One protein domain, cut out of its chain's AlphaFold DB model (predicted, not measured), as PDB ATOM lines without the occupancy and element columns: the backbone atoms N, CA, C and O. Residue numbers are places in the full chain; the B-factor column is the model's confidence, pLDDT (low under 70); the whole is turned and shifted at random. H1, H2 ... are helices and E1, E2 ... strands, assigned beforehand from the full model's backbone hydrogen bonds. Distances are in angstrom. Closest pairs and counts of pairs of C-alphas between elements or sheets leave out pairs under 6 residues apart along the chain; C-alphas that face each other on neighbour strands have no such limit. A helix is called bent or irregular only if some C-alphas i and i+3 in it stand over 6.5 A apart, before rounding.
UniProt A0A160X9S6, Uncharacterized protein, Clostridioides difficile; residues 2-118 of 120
ATOM      1  N   ASN A   2     -11.814   2.566  16.077       82.62
ATOM      2  CA  ASN A   2     -11.785   1.691  17.243       82.62
ATOM      3  C   ASN A   2     -12.734   2.241  18.312       82.62
ATOM      4  O   ASN A   2     -12.649   3.418  18.668       82.62
ATOM      5  N   LYS A   3     -13.633   1.388  18.795       91.31
ATOM      6  CA  LYS A   3     -14.578   1.673  19.874       91.31
ATOM      7  C   LYS A   3     -14.054   1.027  21.150       91.31
ATOM      8  O   LYS A   3     -13.591  -0.111  21.097       91.31
ATOM      9  N   TYR A   4     -14.093   1.728  22.279       92.44
ATOM     10  CA  TYR A   4     -13.504   1.243  23.532       92.44
ATOM     11  C   TYR A   4     -14.493   1.329  24.685       92.44
ATOM     12  O   TYR A   4     -15.060   2.388  24.930       92.44
ATOM     13  N   LEU A   5     -14.641   0.245  25.440       93.75
ATOM     14  CA  LEU A   5     -15.321   0.249  26.731       93.75
ATOM     15  C   LEU A   5     -14.248   0.221  27.816       93.75
ATOM     16  O   LEU A   5     -13.512  -0.750  27.944       93.75
ATOM     17  N   ILE A   6     -14.143   1.290  28.593       94.81
ATOM     18  CA  ILE A   6     -13.127   1.444  29.629       94.81
ATOM     19  C   ILE A   6     -13.770   1.237  30.996       94.81
ATOM     20  O   ILE A   6     -14.579   2.049  31.436       94.81
ATOM     21  N   GLY A   7     -13.394   0.166  31.691       95.06
ATOM     22  CA  GLY A   7     -13.755  -0.072  33.084       95.06
ATOM     23  C   GLY A   7     -12.688   0.460  34.037       95.06
ATOM     24  O   GLY A   7     -11.614  -0.120  34.179       95.06
ATOM     25  N   CYS A   8     -12.991   1.544  34.738       95.75
ATOM     26  CA  CYS A   8     -12.114   2.167  35.720       95.75
ATOM     27  C   CYS A   8     -12.446   1.671  37.135       95.75
ATOM     28  O   CYS A   8     -13.524   1.948  37.668       95.75
ATOM     29  N   ILE A   9     -11.522   0.949  37.770       93.44
ATOM     30  CA  ILE A   9     -11.692   0.393  39.117       93.44
ATOM     31  C   ILE A   9     -11.364   1.469  40.159       93.44
ATOM     32  O   ILE A   9     -10.227   1.924  40.281       93.44
ATOM     33  N   GLY A  10     -12.361   1.856  40.953       90.88
ATOM     34  CA  GLY A  10     -12.280   2.957  41.916       90.88
ATOM     35  C   GLY A  10     -11.671   2.609  43.272       90.88
ATOM     36  O   GLY A  10     -11.518   3.496  44.109       90.88
ATOM     37  N   ASN A  11     -11.330   1.346  43.526       87.69
ATOM     38  CA  ASN A  11     -10.783   0.898  44.806       87.69
ATOM     39  C   ASN A  11      -9.509   0.054  44.660       87.69
ATOM     40  O   ASN A  11      -9.267  -0.583  43.637       87.69
ATOM     41  N   CYS A  12      -8.697   0.019  45.721       80.06
ATOM     42  CA  CYS A  12      -7.540  -0.869  45.793       80.06
ATOM     43  C   CYS A  12      -7.992  -2.330  45.914       80.06
ATOM     44  O   CYS A  12      -8.655  -2.707  46.878       80.06
ATOM     45  N   LEU A  13      -7.570  -3.156  44.957       74.19
ATOM     46  CA  LEU A  13      -7.934  -4.572  44.889       74.19
ATOM     47  C   LEU A  13      -7.300  -5.423  46.002       74.19
ATOM     48  O   LEU A  13      -7.899  -6.395  46.444       74.19
ATOM     49  N   ARG A  14      -6.116  -5.042  46.504       67.88
ATOM     50  CA  ARG A  14      -5.366  -5.816  47.514       67.88
ATOM     51  C   ARG A  14      -6.047  -5.906  48.885       67.88
ATOM     52  O   ARG A  14      -5.698  -6.781  49.665       67.88
ATOM     53  N   SER A  15      -6.974  -5.003  49.198       62.81
ATOM     54  CA  SER A  15      -7.570  -4.881  50.534       62.81
ATOM     55  C   SER A  15      -9.075  -5.148  50.576       62.81
ATOM     56  O   SER A  15      -9.676  -5.025  51.642       62.81
ATOM     57  N   MET A  16      -9.713  -5.499  49.452       66.06
ATOM     58  CA  MET A  16     -11.176  -5.573  49.369       66.06
ATOM     59  C   MET A  16     -11.687  -6.859  48.723       66.06
ATOM     60  O   MET A  16     -11.195  -7.302  47.695       66.06
ATOM     61  N   LYS A  17     -12.776  -7.398  49.287       75.69
ATOM     62  CA  LYS A  17     -13.534  -8.535  48.727       75.69
ATOM     63  C   LYS A  17     -14.458  -8.145  47.561       75.69
ATOM     64  O   LYS A  17     -15.179  -8.992  47.043       75.69
ATOM     65  N   ALA A  18     -14.465  -6.869  47.172       85.38
ATOM     66  CA  ALA A  18     -15.321  -6.334  46.123       85.38
ATOM     67  C   ALA A  18     -14.535  -5.407  45.193       85.38
ATOM     68  O   ALA A  18     -13.670  -4.648  45.634       85.38
ATOM     69  N   ILE A  19     -14.887  -5.449  43.917       88.62
ATOM     70  CA  ILE A  19     -14.408  -4.566  42.861       88.62
ATOM     71  C   ILE A  19     -15.511  -3.540  42.609       88.62
ATOM     72  O   ILE A  19     -16.681  -3.910  42.510       88.62
ATOM     73  N   LYS A  20     -15.141  -2.261  42.546       92.31
ATOM     74  CA  LYS A  20     -16.060  -1.156  42.276       92.31
ATOM     75  C   LYS A  20     -15.618  -0.451  41.007       92.31
ATOM     76  O   LYS A  20     -14.541   0.140  41.004       92.31
ATOM     77  N   THR A  21     -16.434  -0.492  39.965       94.31
ATOM     78  CA  THR A  21     -16.022  -0.028  38.636       94.31
ATOM     79  C   THR A  21     -17.000   0.979  38.063       94.31
ATOM     80  O   THR A  21     -18.213   0.789  38.152       94.31
ATOM     81  N   ARG A  22     -16.452   2.030  37.457       96.56
ATOM     82  CA  ARG A  22     -17.164   2.973  36.591       96.56
ATOM     83  C   ARG A  22     -16.788   2.667  35.143       96.56
ATOM     84  O   ARG A  22     -15.618   2.408  34.881       96.56
ATOM     85  N   PHE A  23     -17.753   2.662  34.235       95.56
ATOM     86  CA  PHE A  23     -17.550   2.309  32.834       95.56
ATOM     87  C   PHE A  23     -17.789   3.504  31.920       95.56
ATOM     88  O   PHE A  23     -18.827   4.157  32.011       95.56
ATOM     89  N   PHE A  24     -16.858   3.730  30.999       96.50
ATOM     90  CA  PHE A  24     -16.941   4.766  29.977       96.50
ATOM     91  C   PHE A  24     -16.873   4.139  28.591       96.50
ATOM     92  O   PHE A  24     -16.008   3.305  28.339       96.50
ATOM     93  N   LEU A  25     -17.764   4.540  27.693       95.38
ATOM     94  CA  LEU A  25     -17.704   4.157  26.289       95.38
ATOM     95  C   LEU A  25     -17.066   5.296  25.500       95.38
ATOM     96  O   LEU A  25     -17.504   6.437  25.615       95.38
ATOM     97  N   ILE A  26     -16.046   4.981  24.706       94.56
ATOM     98  CA  ILE A  26     -15.413   5.907  23.772       94.56
ATOM     99  C   ILE A  26     -15.693   5.446  22.346       94.56
ATOM    100  O   ILE A  26     -15.312   4.340  21.956       94.56
ATOM    101  N   ASP A  27     -16.324   6.323  21.572       92.25
ATOM    102  CA  ASP A  27     -16.668   6.108  20.169       92.25
ATOM    103  C   ASP A  27     -16.436   7.407  19.382       92.25
ATOM    104  O   ASP A  27     -17.065   8.437  19.632       92.25
ATOM    105  N   ASN A  28     -15.491   7.382  18.442       85.69
ATOM    106  CA  ASN A  28     -15.197   8.498  17.530       85.69
ATOM    107  C   ASN A  28     -14.938   9.841  18.224       85.69
ATOM    108  O   ASN A  28     -15.468  10.877  17.829       85.69
ATOM    109  N   ASN A  29     -14.081   9.818  19.245       85.31
ATOM    110  CA  ASN A  29     -13.747  10.937  20.134       85.31
ATOM    111  C   ASN A  29     -14.862  11.406  21.080       85.31
ATOM    112  O   ASN A  29     -14.612  12.316  21.869       85.31
ATOM    113  N   ASN A  30     -16.042  10.792  21.044       91.88
ATOM    114  CA  ASN A  30     -17.055  11.006  22.066       91.88
ATOM    115  C   ASN A  30     -16.802  10.047  23.219       91.88
ATOM    116  O   ASN A  30     -16.419   8.898  22.994       91.88
ATOM    117  N   ILE A  31     -17.022  10.522  24.436       95.06
ATOM    118  CA  ILE A  31     -16.966   9.718  25.649       95.06
ATOM    119  C   ILE A  31     -18.294   9.851  26.387       95.06
ATOM    120  O   ILE A  31     -18.865  10.935  26.458       95.06
ATOM    121  N   GLU A  32     -18.792   8.736  26.908       95.44
ATOM    122  CA  GLU A  32     -20.013   8.689  27.707       95.44
ATOM    123  C   GLU A  32     -19.792   7.800  28.935       95.44
ATOM    124  O   GLU A  32     -19.291   6.680  28.812       95.44
ATOM    125  N   ASP A  33     -20.206   8.254  30.121       96.69
ATOM    126  CA  ASP A  33     -20.371   7.368  31.276       96.69
ATOM    127  C   ASP A  33     -21.581   6.451  31.064       96.69
ATOM    128  O   ASP A  33     -22.743   6.849  31.183       96.69
ATOM    129  N   VAL A  34     -21.298   5.184  30.778       95.50
ATOM    130  CA  VAL A  34     -22.308   4.165  30.481       95.50
ATOM    131  C   VAL A  34     -22.601   3.260  31.674       95.50
ATOM    132  O   VAL A  34     -23.365   2.304  31.536       95.50
ATOM    133  N   THR A  35     -22.050   3.542  32.860       95.06
ATOM    134  CA  THR A  35     -22.089   2.628  34.016       95.06
ATOM    135  C   THR A  35     -23.505   2.171  34.356       95.06
ATOM    136  O   THR A  35     -23.754   0.974  34.496       95.06
ATOM    137  N   LEU A  36     -24.452   3.109  34.466       93.94
ATOM    138  CA  LEU A  36     -25.841   2.795  34.810       93.94
ATOM    139  C   LEU A  36     -26.537   1.989  33.709       93.94
ATOM    140  O   LEU A  36     -27.226   1.012  34.009       93.94
ATOM    141  N   LYS A  37     -26.379   2.406  32.446       92.50
ATOM    142  CA  LYS A  37     -26.997   1.742  31.290       92.50
ATOM    143  C   LYS A  37     -26.494   0.304  31.168       92.50
ATOM    144  O   LYS A  37     -27.313  -0.602  31.022       92.50
ATOM    145  N   LEU A  38     -25.181   0.116  31.311       90.75
ATOM    146  CA  LEU A  38     -24.515  -1.178  31.276       90.75
ATOM    147  C   LEU A  38     -25.010  -2.078  32.409       90.75
ATOM    148  O   LEU A  38     -25.439  -3.193  32.145       90.75
ATOM    149  N   CYS A  39     -25.037  -1.569  33.648       90.81
ATOM    150  CA  CYS A  39     -25.563  -2.300  34.800       90.81
ATOM    151  C   CYS A  39     -26.991  -2.793  34.544       90.81
ATOM    152  O   CYS A  39     -27.245  -3.990  34.621       90.81
ATOM    153  N   LYS A  40     -27.911  -1.894  34.178       90.12
ATOM    154  CA  LYS A  40     -29.306  -2.268  33.903       90.12
ATOM    155  C   LYS A  40     -29.428  -3.347  32.830       90.12
ATOM    156  O   LYS A  40     -30.243  -4.245  32.967       90.12
ATOM    157  N   GLY A  41     -28.617  -3.288  31.776       87.69
ATOM    158  CA  GLY A  41     -28.699  -4.270  30.698       87.69
ATOM    159  C   GLY A  41     -28.112  -5.644  31.024       87.69
ATOM    160  O   GLY A  41     -28.414  -6.594  30.310       87.69
ATOM    161  N   VAL A  42     -27.305  -5.770  32.084       85.94
ATOM    162  CA  VAL A  42     -26.675  -7.046  32.476       85.94
ATOM    163  C   VAL A  42     -27.117  -7.552  33.851       85.94
ATOM    164  O   VAL A  42     -26.584  -8.546  34.341       85.94
ATOM    165  N   GLU A  43     -28.102  -6.908  34.483       86.88
ATOM    166  CA  GLU A  43     -28.565  -7.259  35.836       86.88
ATOM    167  C   GLU A  43     -29.098  -8.690  35.960       86.88
ATOM    168  O   GLU A  43     -29.012  -9.292  37.027       86.88
ATOM    169  N   HIS A  44     -29.585  -9.265  34.858       82.19
ATOM    170  CA  HIS A  44     -30.104 -10.632  34.820       82.19
ATOM    171  C   HIS A  44     -29.025 -11.711  34.647       82.19
ATOM    172  O   HIS A  44     -29.313 -12.888  34.844       82.19
ATOM    173  N   ILE A  45     -27.802 -11.332  34.266       80.38
ATOM    174  CA  ILE A  45     -26.733 -12.274  33.886       80.38
ATOM    175  C   ILE A  45     -25.467 -12.132  34.735       80.38
ATOM    176  O   ILE A  45     -24.645 -13.047  34.754       80.38
ATOM    177  N   ALA A  46     -25.297 -11.010  35.442       81.00
ATOM    178  CA  ALA A  46     -24.119 -10.726  36.249       81.00
ATOM    179  C   ALA A  46     -24.503 -10.403  37.708       81.00
ATOM    180  O   ALA A  46     -25.309  -9.505  37.955       81.00
ATOM    181  N   PRO A  47     -23.892 -11.065  38.706       82.81
ATOM    182  CA  PRO A  47     -24.122 -10.771  40.112       82.81
ATOM    183  C   PRO A  47     -23.347  -9.511  40.529       82.81
ATOM    184  O   PRO A  47     -22.198  -9.575  40.971       82.81
ATOM    185  N   PHE A  48     -23.985  -8.345  40.413       87.56
ATOM    186  CA  PHE A  48     -23.443  -7.065  40.876       87.56
ATOM    187  C   PHE A  48     -24.491  -6.247  41.651       87.56
ATOM    188  O   PHE A  48     -25.673  -6.579  41.714       87.56
ATOM    189  N   ARG A  49     -24.051  -5.144  42.263       89.75
ATOM    190  CA  ARG A  49     -24.914  -4.091  42.816       89.75
ATOM    191  C   ARG A  49     -24.470  -2.731  42.303       89.75
ATOM    192  O   ARG A  49     -23.327  -2.342  42.533       89.75
ATOM    193  N   TYR A  50     -25.368  -1.987  41.669       92.56
ATOM    194  CA  TYR A  50     -25.102  -0.596  41.313       92.56
ATOM    195  C   TYR A  50     -25.285   0.306  42.539       92.56
ATOM    196  O   TYR A  50     -26.337   0.289  43.180       92.56
ATOM    197  N   LYS A  51     -24.259   1.080  42.906       93.00
ATOM    198  CA  LYS A  51     -24.322   2.012  44.041       93.00
ATOM    199  C   LYS A  51     -23.347   3.170  43.849       93.00
ATOM    200  O   LYS A  51     -22.175   2.936  43.580       93.00
ATOM    201  N   TYR A  52     -23.825   4.400  44.056       93.31
ATOM    202  CA  TYR A  52     -23.028   5.634  43.960       93.31
ATOM    203  C   TYR A  52     -22.261   5.777  42.637       93.31
ATOM    204  O   TYR A  52     -21.085   6.116  42.648       93.31
ATOM    205  N   GLY A  53     -22.894   5.468  41.500       94.12
ATOM    206  CA  GLY A  53     -22.230   5.578  40.195       94.12
ATOM    207  C   GLY A  53     -21.250   4.447  39.877       94.12
ATOM    208  O   GLY A  53     -20.521   4.554  38.901       94.12
ATOM    209  N   LEU A  54     -21.208   3.379  40.682       94.56
ATOM    210  CA  LEU A  54     -20.292   2.250  40.499       94.56
ATOM    211  C   LEU A  54     -21.047   0.929  40.421       94.56
ATOM    212  O   LEU A  54     -21.988   0.687  41.184       94.56
ATOM    213  N   ALA A  55     -20.572   0.040  39.558       92.94
ATOM    214  CA  ALA A  55     -20.904  -1.373  39.600       92.94
ATOM    215  C   ALA A  55     -20.027  -2.069  40.650       92.94
ATOM    216  O   ALA A  55     -18.803  -2.079  40.529       92.94
ATOM    217  N   ASN A  56     -20.648  -2.653  41.676       91.62
ATOM    218  CA  ASN A  56     -19.955  -3.365  42.747       91.62
ATOM    219  C   ASN A  56     -20.170  -4.871  42.613       91.62
ATOM    220  O   ASN A  56     -21.307  -5.333  42.679       91.62
ATOM    221  N   TYR A  57     -19.097  -5.642  42.490       86.75
ATOM    222  CA  TYR A  57     -19.157  -7.096  42.319       86.75
ATOM    223  C   TYR A  57     -18.035  -7.791  43.094       86.75
ATOM    224  O   TYR A  57     -17.050  -7.162  43.480       86.75
ATOM    225  N   SER A  58     -18.201  -9.083  43.380       78.44
ATOM    226  CA  SER A  58     -17.240  -9.856  44.176       78.44
ATOM    227  C   SER A  58     -15.898 -10.023  43.459       78.44
ATOM    228  O   SER A  58     -15.835 -10.173  42.237       78.44
ATOM    229  N   PHE A  59     -14.814 -10.021  44.236       64.62
ATOM    230  CA  PHE A  59     -13.468 -10.281  43.730       64.62
ATOM    231  C   PHE A  59     -13.391 -11.712  43.159       64.62
ATOM    232  O   PHE A  59     -13.638 -12.669  43.887       64.62
ATOM    233  N   GLY A  60     -13.111 -11.848  41.855       60.88
ATOM    234  CA  GLY A  60     -13.054 -13.132  41.131       60.88
ATOM    235  C   GLY A  60     -14.059 -13.285  39.981       60.88
ATOM    236  O   GLY A  60     -13.810 -14.064  39.070       60.88
ATOM    237  N   CYS A  61     -15.133 -12.488  39.961       59.66
ATOM    238  CA  CYS A  61     -16.166 -12.512  38.917       59.66
ATOM    239  C   CYS A  61     -16.396 -11.092  38.382       59.66
ATOM    240  O   CYS A  61     -17.416 -10.464  38.666       59.66
ATOM    241  N   GLY A  62     -15.398 -10.540  37.689       62.72
ATOM    242  CA  GLY A  62     -15.469  -9.168  37.191       62.72
ATOM    243  C   GLY A  62     -16.574  -8.969  36.156       62.72
ATOM    244  O   GLY A  62     -16.806  -9.868  35.361       62.72
ATOM    245  N   LEU A  63     -17.221  -7.796  36.107       64.31
ATOM    246  CA  LEU A  63     -18.207  -7.487  35.053       64.31
ATOM    247  C   LEU A  63     -17.626  -7.680  33.643       64.31
ATOM    248  O   LEU A  63     -18.338  -8.121  32.753       64.31
ATOM    249  N   SER A  64     -16.322  -7.438  33.475       66.69
ATOM    250  CA  SER A  64     -15.561  -7.756  32.262       66.69
ATOM    251  C   SER A  64     -15.708  -9.216  31.828       66.69
ATOM    252  O   SER A  64     -15.983  -9.479  30.669       66.69
ATOM    253  N   HIS A  65     -15.628 -10.157  32.771       72.00
ATOM    254  CA  HIS A  65     -15.798 -11.584  32.500       72.00
ATOM    255  C   HIS A  65     -17.189 -11.882  31.932       72.00
ATOM    256  O   HIS A  65     -17.318 -12.661  30.996       72.00
ATOM    257  N   TYR A  66     -18.234 -11.254  32.475       70.81
ATOM    258  CA  TYR A  66     -19.598 -11.423  31.971       70.81
ATOM    259  C   TYR A  66     -19.770 -10.761  30.598       70.81
ATOM    260  O   TYR A  66     -20.359 -11.353  29.703       70.81
ATOM    261  N   LEU A  67     -19.219  -9.568  30.389       71.12
ATOM    262  CA  LEU A  67     -19.288  -8.902  29.085       71.12
ATOM    263  C   LEU A  67     -18.620  -9.742  27.985       71.12
ATOM    264  O   LEU A  67     -19.218  -9.920  26.925       71.12
ATOM    265  N   ASP A  68     -17.456 -10.326  28.277       70.19
ATOM    266  CA  ASP A  68     -16.742 -11.211  27.352       70.19
ATOM    267  C   ASP A  68     -17.490 -12.540  27.137       70.19
ATOM    268  O   ASP A  68     -17.627 -13.008  26.008       70.19
ATOM    269  N   THR A  69     -18.023 -13.148  28.206       63.28
ATOM    270  CA  THR A  69     -18.682 -14.470  28.147       63.28
ATOM    271  C   THR A  69     -20.002 -14.434  27.380       63.28
ATOM    272  O   THR A  69     -20.330 -15.383  26.670       63.28
ATOM    273  N   TYR A  70     -20.775 -13.357  27.523       63.06
ATOM    274  CA  TYR A  70     -22.105 -13.255  26.923       63.06
ATOM    275  C   TYR A  70     -22.100 -12.587  25.541       63.06
ATOM    276  O   TYR A  70     -23.171 -12.451  24.951       63.06
ATOM    277  N   ASN A  71     -20.923 -12.194  25.024       65.75
ATOM    278  CA  ASN A  71     -20.718 -11.568  23.710       65.75
ATOM    279  C   ASN A  71     -21.822 -10.551  23.365       65.75
ATOM    280  O   ASN A  71     -22.532 -10.660  22.360       65.75
ATOM    281  N   LEU A  72     -22.052  -9.618  24.291       69.06
ATOM    282  CA  LEU A  72     -23.215  -8.745  24.242       69.06
ATOM    283  C   LEU A  72     -22.984  -7.630  23.229       69.06
ATOM    284  O   LEU A  72     -22.510  -6.554  23.574       69.06
ATOM    285  N   ASN A  73     -23.379  -7.877  21.986       76.56
ATOM    286  CA  ASN A  73     -23.363  -6.888  20.908       76.56
ATOM    287  C   ASN A  73     -24.215  -5.650  21.229       76.56
ATOM    288  O   ASN A  73     -23.962  -4.554  20.729       76.56
ATOM    289  N   THR A  74     -25.248  -5.805  22.061       78.69
ATOM    290  CA  THR A  74     -26.094  -4.699  22.509       78.69
ATOM    291  C   THR A  74     -26.543  -4.909  23.950       78.69
ATOM    292  O   THR A  74     -27.061  -5.968  24.296       78.69
ATOM    293  N   VAL A  75     -26.385  -3.884  24.787       81.00
ATOM    294  CA  VAL A  75     -26.760  -3.907  26.208       81.00
ATOM    295  C   VAL A  75     -27.640  -2.705  26.514       81.00
ATOM    296  O   VAL A  75     -27.153  -1.583  26.576       81.00
ATOM    297  N   ASN A  76     -28.943  -2.920  26.720       82.75
ATOM    298  CA  ASN A  76     -29.889  -1.845  27.061       82.75
ATOM    299  C   ASN A  76     -29.792  -0.629  26.107       82.75
ATOM    300  O   ASN A  76     -29.671   0.520  26.534       82.75
ATOM    301  N   GLY A  77     -29.759  -0.901  24.797       80.00
ATOM    302  CA  GLY A  77     -29.608   0.114  23.748       80.00
ATOM    303  C   GLY A  77     -28.184   0.653  23.552       80.00
ATOM    304  O   GLY A  77     -27.967   1.422  22.621       80.00
ATOM    305  N   LEU A  78     -27.211   0.251  24.379       84.06
ATOM    306  CA  LEU A  78     -25.792   0.487  24.113       84.06
ATOM    307  C   LEU A  78     -25.319  -0.492  23.050       84.06
ATOM    308  O   LEU A  78     -25.271  -1.693  23.304       84.06
ATOM    309  N   ASP A  79     -24.943   0.015  21.885       87.56
ATOM    310  CA  ASP A  79     -24.209  -0.774  20.904       87.56
ATOM    311  C   ASP A  79     -22.780  -1.007  21.411       87.56
ATOM    312  O   ASP A  79     -22.044  -0.048  21.641       87.56
ATOM    313  N   LEU A  80     -22.401  -2.270  21.591       87.06
ATOM    314  CA  LEU A  80     -21.057  -2.695  21.987       87.06
ATOM    315  C   LEU A  80     -20.379  -3.527  20.886       87.06
ATOM    316  O   LEU A  80     -19.309  -4.094  21.114       87.06
ATOM    317  N   ASN A  81     -20.950  -3.581  19.676       85.56
ATOM    318  CA  ASN A  81     -20.308  -4.257  18.551       85.56
ATOM    319  C   ASN A  81     -18.905  -3.693  18.302       85.56
ATOM    320  O   ASN A  81     -18.692  -2.480  18.347       85.56
ATOM    321  N   ASN A  82     -17.950  -4.585  18.020       85.19
ATOM    322  CA  ASN A  82     -16.552  -4.240  17.730       85.19
ATOM    323  C   ASN A  82     -15.898  -3.343  18.801       85.19
ATOM    324  O   ASN A  82     -15.047  -2.509  18.488       85.19
ATOM    325  N   THR A  83     -16.319  -3.483  20.062       88.88
ATOM    326  CA  THR A  83     -15.793  -2.692  21.178       88.88
ATOM    327  C   THR A  83     -14.647  -3.421  21.869       88.88
ATOM    328  O   THR A  83     -14.779  -4.573  22.272       88.88
ATOM    329  N   HIS A  84     -13.526  -2.734  22.056       88.81
ATOM    330  CA  HIS A  84     -12.388  -3.225  22.822       88.81
ATOM    331  C   HIS A  84     -12.560  -2.892  24.303       88.81
ATOM    332  O   HIS A  84     -12.681  -1.726  24.683       88.81
ATOM    333  N   LEU A  85     -12.546  -3.914  25.154       89.38
ATOM    334  CA  LEU A  85     -12.610  -3.740  26.599       89.38
ATOM    335  C   LEU A  85     -11.223  -3.419  27.171       89.38
ATOM    336  O   LEU A  85     -10.264  -4.159  26.959       89.38
ATOM    337  N   ILE A  86     -11.126  -2.334  27.938       91.31
ATOM    338  CA  ILE A  86      -9.917  -1.930  28.665       91.31
ATOM    339  C   ILE A  86     -10.270  -1.793  30.142       91.31
ATOM    340  O   ILE A  86     -11.194  -1.070  30.502       91.31
ATOM    341  N   MET A  87      -9.514  -2.452  31.016       91.75
ATOM    342  CA  MET A  87      -9.697  -2.346  32.463       91.75
ATOM    343  C   MET A  87      -8.519  -1.598  33.081       91.75
ATOM    344  O   MET A  87      -7.375  -2.011  32.923       91.75
ATOM    345  N   LEU A  88      -8.805  -0.518  33.805       93.06
ATOM    346  CA  LEU A  88      -7.804   0.308  34.479       93.06
ATOM    347  C   LEU A  88      -7.966   0.184  35.987       93.06
ATOM    348  O   LEU A  88      -9.042   0.434  36.538       93.06
ATOM    349  N   THR A  89      -6.894  -0.184  36.680       92.62
ATOM    350  CA  THR A  89      -6.869  -0.171  38.141       92.62
ATOM    351  C   THR A  89      -6.796   1.260  38.670       92.62
ATOM    352  O   THR A  89      -6.398   2.189  37.967       92.62
ATOM    353  N   LEU A  90      -7.089   1.452  39.959       93.19
ATOM    354  CA  LEU A  90      -6.884   2.749  40.610       93.19
ATOM    355  C   LEU A  90      -5.428   3.244  40.497       93.19
ATOM    356  O   LEU A  90      -5.184   4.447  40.512       93.19
ATOM    357  N   ASN A  91      -4.461   2.328  40.402       93.31
ATOM    358  CA  ASN A  91      -3.058   2.683  40.233       93.31
ATOM    359  C   ASN A  91      -2.767   3.176  38.809       93.31
ATOM    360  O   ASN A  91      -2.032   4.145  38.646       93.31
ATOM    361  N   ASP A  92      -3.388   2.565  37.799       94.56
ATOM    362  CA  ASP A  92      -3.277   2.999  36.401       94.56
ATOM    363  C   ASP A  92      -3.916   4.376  36.210       94.56
ATOM    364  O   ASP A  92      -3.324   5.258  35.592       94.56
ATOM    365  N   LEU A  93      -5.079   4.609  36.828       95.81
ATOM    366  CA  LEU A  93      -5.710   5.929  36.823       95.81
ATOM    367  C   LEU A  93      -4.765   7.001  37.367       95.81
ATOM    368  O   LEU A  93      -4.603   8.042  36.743       95.81
ATOM    369  N   LYS A  94      -4.093   6.729  38.489       95.38
ATOM    370  CA  LYS A  94      -3.188   7.693  39.129       95.38
ATOM    371  C   LYS A  94      -1.907   7.927  38.345       95.38
ATOM    372  O   LYS A  94      -1.503   9.073  38.190       95.38
ATOM    373  N   ASN A  95      -1.273   6.856  37.880       95.25
ATOM    374  CA  ASN A  95       0.098   6.921  37.376       95.25
ATOM    375  C   ASN A  95       0.190   7.006  35.849       95.25
ATOM    376  O   ASN A  95       1.220   7.432  35.342       95.25
ATOM    377  N   ILE A  96      -0.852   6.589  35.123       94.62
ATOM    378  CA  ILE A  96      -0.871   6.566  33.653       94.62
ATOM    379  C   ILE A  96      -1.850   7.612  33.119       94.62
ATOM    380  O   ILE A  96      -1.489   8.405  32.256       94.62
ATOM    381  N   VAL A  97      -3.080   7.639  33.643       95.56
ATOM    382  CA  VAL A  97      -4.125   8.567  33.170       95.56
ATOM    383  C   VAL A  97      -4.013   9.950  33.830       95.56
ATOM    384  O   VAL A  97      -4.387  10.956  33.235       95.56
ATOM    385  N   GLY A  98      -3.479  10.022  35.052       95.56
ATOM    386  CA  GLY A  98      -3.355  11.261  35.825       95.56
ATOM    387  C   GLY A  98      -4.613  11.645  36.617       95.56
ATOM    388  O   GLY A  98      -4.776  12.811  36.983       95.56
ATOM    389  N   CYS A  99      -5.513  10.699  36.890       96.75
ATOM    390  CA  CYS A  99      -6.706  10.884  37.722       96.75
ATOM    391  C   CYS A  99      -6.470  10.399  39.156       96.75
ATOM    392  O   CYS A  99      -5.984   9.291  39.385       96.75
ATOM    393  N   LYS A 100      -6.908  11.171  40.157       94.50
ATOM    394  CA  LYS A 100      -6.838  10.741  41.566       94.50
ATOM    395  C   LYS A 100      -7.800   9.592  41.862       94.50
ATOM    396  O   LYS A 100      -7.480   8.707  42.661       94.50
ATOM    397  N   THR A 101      -8.988   9.636  41.254       94.38
ATOM    398  CA  THR A 101     -10.069   8.655  41.418       94.38
ATOM    399  C   THR A 101     -10.890   8.529  40.130       94.38
ATOM    400  O   THR A 101     -10.712   9.304  39.198       94.38
ATOM    401  N   VAL A 102     -11.844   7.595  40.102       95.62
ATOM    402  CA  VAL A 102     -12.825   7.438  39.005       95.62
ATOM    403  C   VAL A 102     -13.860   8.569  38.917       95.62
ATOM    404  O   VAL A 102     -14.640   8.611  37.968       95.62
ATOM    405  N   PHE A 103     -13.894   9.463  39.907       97.00
ATOM    406  CA  PHE A 103     -14.770  10.638  39.969       97.00
ATOM    407  C   PHE A 103     -13.983  11.946  39.885       97.00
ATOM    408  O   PHE A 103     -14.466  12.980  40.340       97.00
ATOM    409  N   ASP A 104     -12.755  11.905  39.363       96.75
ATOM    410  CA  ASP A 104     -12.036  13.142  39.071       96.75
ATOM    411  C   ASP A 104     -12.838  13.987  38.071       96.75
ATOM    412  O   ASP A 104     -13.484  13.437  37.176       96.75
ATOM    413  N   ILE A 105     -12.816  15.310  38.234       95.81
ATOM    414  CA  ILE A 105     -13.653  16.219  37.433       95.81
ATOM    415  C   ILE A 105     -13.307  16.159  35.940       95.81
ATOM    416  O   ILE A 105     -14.164  16.361  35.089       95.81
ATOM    417  N   ASP A 106     -12.055  15.826  35.638       96.75
ATOM    418  CA  ASP A 106     -11.474  15.745  34.302       96.75
ATOM    419  C   ASP A 106     -11.256  14.295  33.832       96.75
ATOM    420  O   ASP A 106     -10.528  14.051  32.869       96.75
ATOM    421  N   VAL A 107     -11.882  13.312  34.498       97.12
ATOM    422  CA  VAL A 107     -11.679  11.887  34.190       97.12
ATOM    423  C   VAL A 107     -11.988  11.559  32.731       97.12
ATOM    424  O   VAL A 107     -11.242  10.817  32.099       97.12
ATOM    425  N   GLU A 108     -13.043  12.145  32.169       97.00
ATOM    426  CA  GLU A 108     -13.453  11.878  30.792       97.00
ATOM    427  C   GLU A 108     -12.438  12.417  29.773       97.00
ATOM    428  O   GLU A 108     -12.000  11.688  28.881       97.00
ATOM    429  N   GLU A 109     -11.988  13.662  29.949       96.56
ATOM    430  CA  GLU A 109     -10.971  14.277  29.092       96.56
ATOM    431  C   GLU A 109      -9.652  13.494  29.144       96.56
ATOM    432  O   GLU A 109      -9.049  13.183  28.112       96.56
ATOM    433  N   LYS A 110      -9.213  13.116  30.349       96.81
ATOM    434  CA  LYS A 110      -7.970  12.362  30.535       96.81
ATOM    435  C   LYS A 110      -8.041  10.961  29.937       96.81
ATOM    436  O   LYS A 110      -7.078  10.530  29.304       96.81
ATOM    437  N   LEU A 111      -9.169  10.260  30.073       96.38
ATOM    438  CA  LEU A 111      -9.378   8.960  29.427       96.38
ATOM    439  C   LEU A 111      -9.360   9.076  27.900       96.38
ATOM    440  O   LEU A 111      -8.749   8.246  27.223       96.38
ATOM    441  N   LEU A 112      -9.968  10.131  27.357       95.19
ATOM    442  CA  LEU A 112      -9.952  10.397  25.924       95.19
ATOM    443  C   LEU A 112      -8.525  10.628  25.405       95.19
ATOM    444  O   LEU A 112      -8.139  10.081  24.369       95.19
ATOM    445  N   ASN A 113      -7.723  11.403  26.138       94.88
ATOM    446  CA  ASN A 113      -6.317  11.645  25.812       94.88
ATOM    447  C   ASN A 113      -5.463  10.375  25.947       94.88
ATOM    448  O   ASN A 113      -4.614  10.116  25.091       94.88
ATOM    449  N   TYR A 114      -5.721   9.550  26.966       94.12
ATOM    450  CA  TYR A 114      -5.080   8.247  27.144       94.12
ATOM    451  C   TYR A 114      -5.304   7.336  25.927       94.12
ATOM    452  O   TYR A 114      -4.335   6.881  25.320       94.12
ATOM    453  N   ILE A 115      -6.551   7.139  25.487       92.75
ATOM    454  CA  ILE A 115      -6.831   6.290  24.318       92.75
ATOM    455  C   ILE A 115      -6.161   6.820  23.049       92.75
ATOM    456  O   ILE A 115      -5.529   6.052  22.323       92.75
ATOM    457  N   LYS A 116      -6.215   8.138  22.815       90.50
ATOM    458  CA  LYS A 116      -5.549   8.772  21.665       90.50
ATOM    459  C   LYS A 116      -4.033   8.586  21.661       90.50
ATOM    460  O   LYS A 116      -3.437   8.614  20.590       90.50
ATOM    461  N   SER A 117      -3.411   8.461  22.829       89.88
ATOM    462  CA  SER A 117      -1.952   8.387  22.949       89.88
ATOM    463  C   SER A 117      -1.425   6.956  22.832       89.88
ATOM    464  O   SER A 117      -0.321   6.766  22.336       89.88
ATOM    465  N   TYR A 118      -2.204   5.960  23.271       84.00
ATOM    466  CA  TYR A 118      -1.730   4.579  23.420       84.00
ATOM    467  C   TYR A 118      -2.354   3.564  22.453       84.00
ATOM    468  O   TYR A 118      -1.786   2.490  22.284       84.00
TER     469      TYR A 118
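Overview. This is residues 2 to 118 of the 120 residues of an uncharacterized protein of Clostridioides difficile (UniProt A0A160X9S6). A strongly twisted sheet of six strands runs through the middle, with the long strand E2 at its core; H4 covers one face, with H3 touching it at a steep tilt, while H1 packs on the opposite face and H2 lies near H1. The hairpin E4 and E5 joins the sheet beside the first part of E2, next to H1, and E3 pairs with the last part of E2. The printed part has 117 residues with four named helices and six named strands, in the order E1, E2, E3, H1, E4, E5, H2, E6, H3, H4; its class is mixed, helices and strands. The sheet is branched at E2 and mixed: E1 and E6 are parallel, the other neighbour pairs antiparallel. The whole is compact, with a radius of gyration of the C-alphas of 13.3 A, and spans 36 by 34 by 21 A.

Arrangement. Start with E1, residues 3 to 9, and go on to E2, residues 18 to 27: they form an antiparallel hairpin, with N 6 and O 24 at 2.8 A, within hydrogen-bond range. Next comes E3, residues 30 to 33, in a hairpin with E2, where N 25 and O 32 are 2.9 A apart. E1, E2 and E3 form a meander, each strand the antiparallel neighbour of the one before. Look then at H1, residues 35 to 42, which is on the sheet; its closest C-alphas to E2 are those of Thr 35 and Phe 23, at 4.7 A. E4, residues 48 to 51, and E5, residues 54 to 58, make another antiparallel hairpin, with N 49 and O 56 at 2.8 A. E5 is also antiparallel to E2, with N 19 and O 57 at 2.8 A. The pairing of E2 is staggered: E5 over residues 18 to 21, E1 over 21 to 26 and E3 over 24 to 27. E1 is on one side of E2, E3 and E5 on the other side. H2, residues 63 to 69, is on the sheet and near H1; the closest C-alphas of H2 and E5 are those of Leu 63 and Tyr 57, 7.3 A apart. E6, residues 83 to 88, is an edge strand parallel to E1, with N 5 and O 84 at 2.9 A. H3, residues 90 to 97, only grazes the sheet. H4, residues 107 to 118, is on the sheet at a height of 9.3 A, on the opposite face to H1. It runs slantwise to the strands, at 54 degrees to E1 on the local plane, over E1 and E2 and, only just, with 3 C-alphas, over E3. H3 touches H4 at residues 110 to 114 alone, closest at the C-alphas of Val 97 and Lys 110, 6.0 A; they run the same way at a steep tilt of 61 degrees. H1 and H4 are apart. In H1, H2, H3 and H4 every O i to N i+4 pair is within hydrogen-bond range.

Along the chain. Find C-alpha 3 at (-14.578, 1.673, 19.874), where E1 begins; it runs 19.5 A. From C-alpha 18 at (-15.321, -6.334, 46.123), E2 runs 28.8 A. E3 measures 10.4 A, H1 10.8 A, E4 9.7 A, E5 13.0 A, H2 9.8 A, E6 15.8 A and H3 9.8 A. H3 is neither bent nor irregular, but only just: C-alphas 94 and 97 are 6.1 A apart. H4 runs 16.4 A and ends at C-alpha 118, (-1.730, 4.579, 23.420).

Size, cuts and confidence. Look for the two C-alphas farthest apart, those of Ser 15 and Asn 28, at 36.4 A. The printed part has no cut. The link from H2 to E6 is long, residues 70 to 82; in it residues 74 to 75 pair with 78 to 79, antiparallel. The mean pLDDT of the printed part is 87.1, and residues 14 to 16, 59 to 64 and 69 to 72 are under 70.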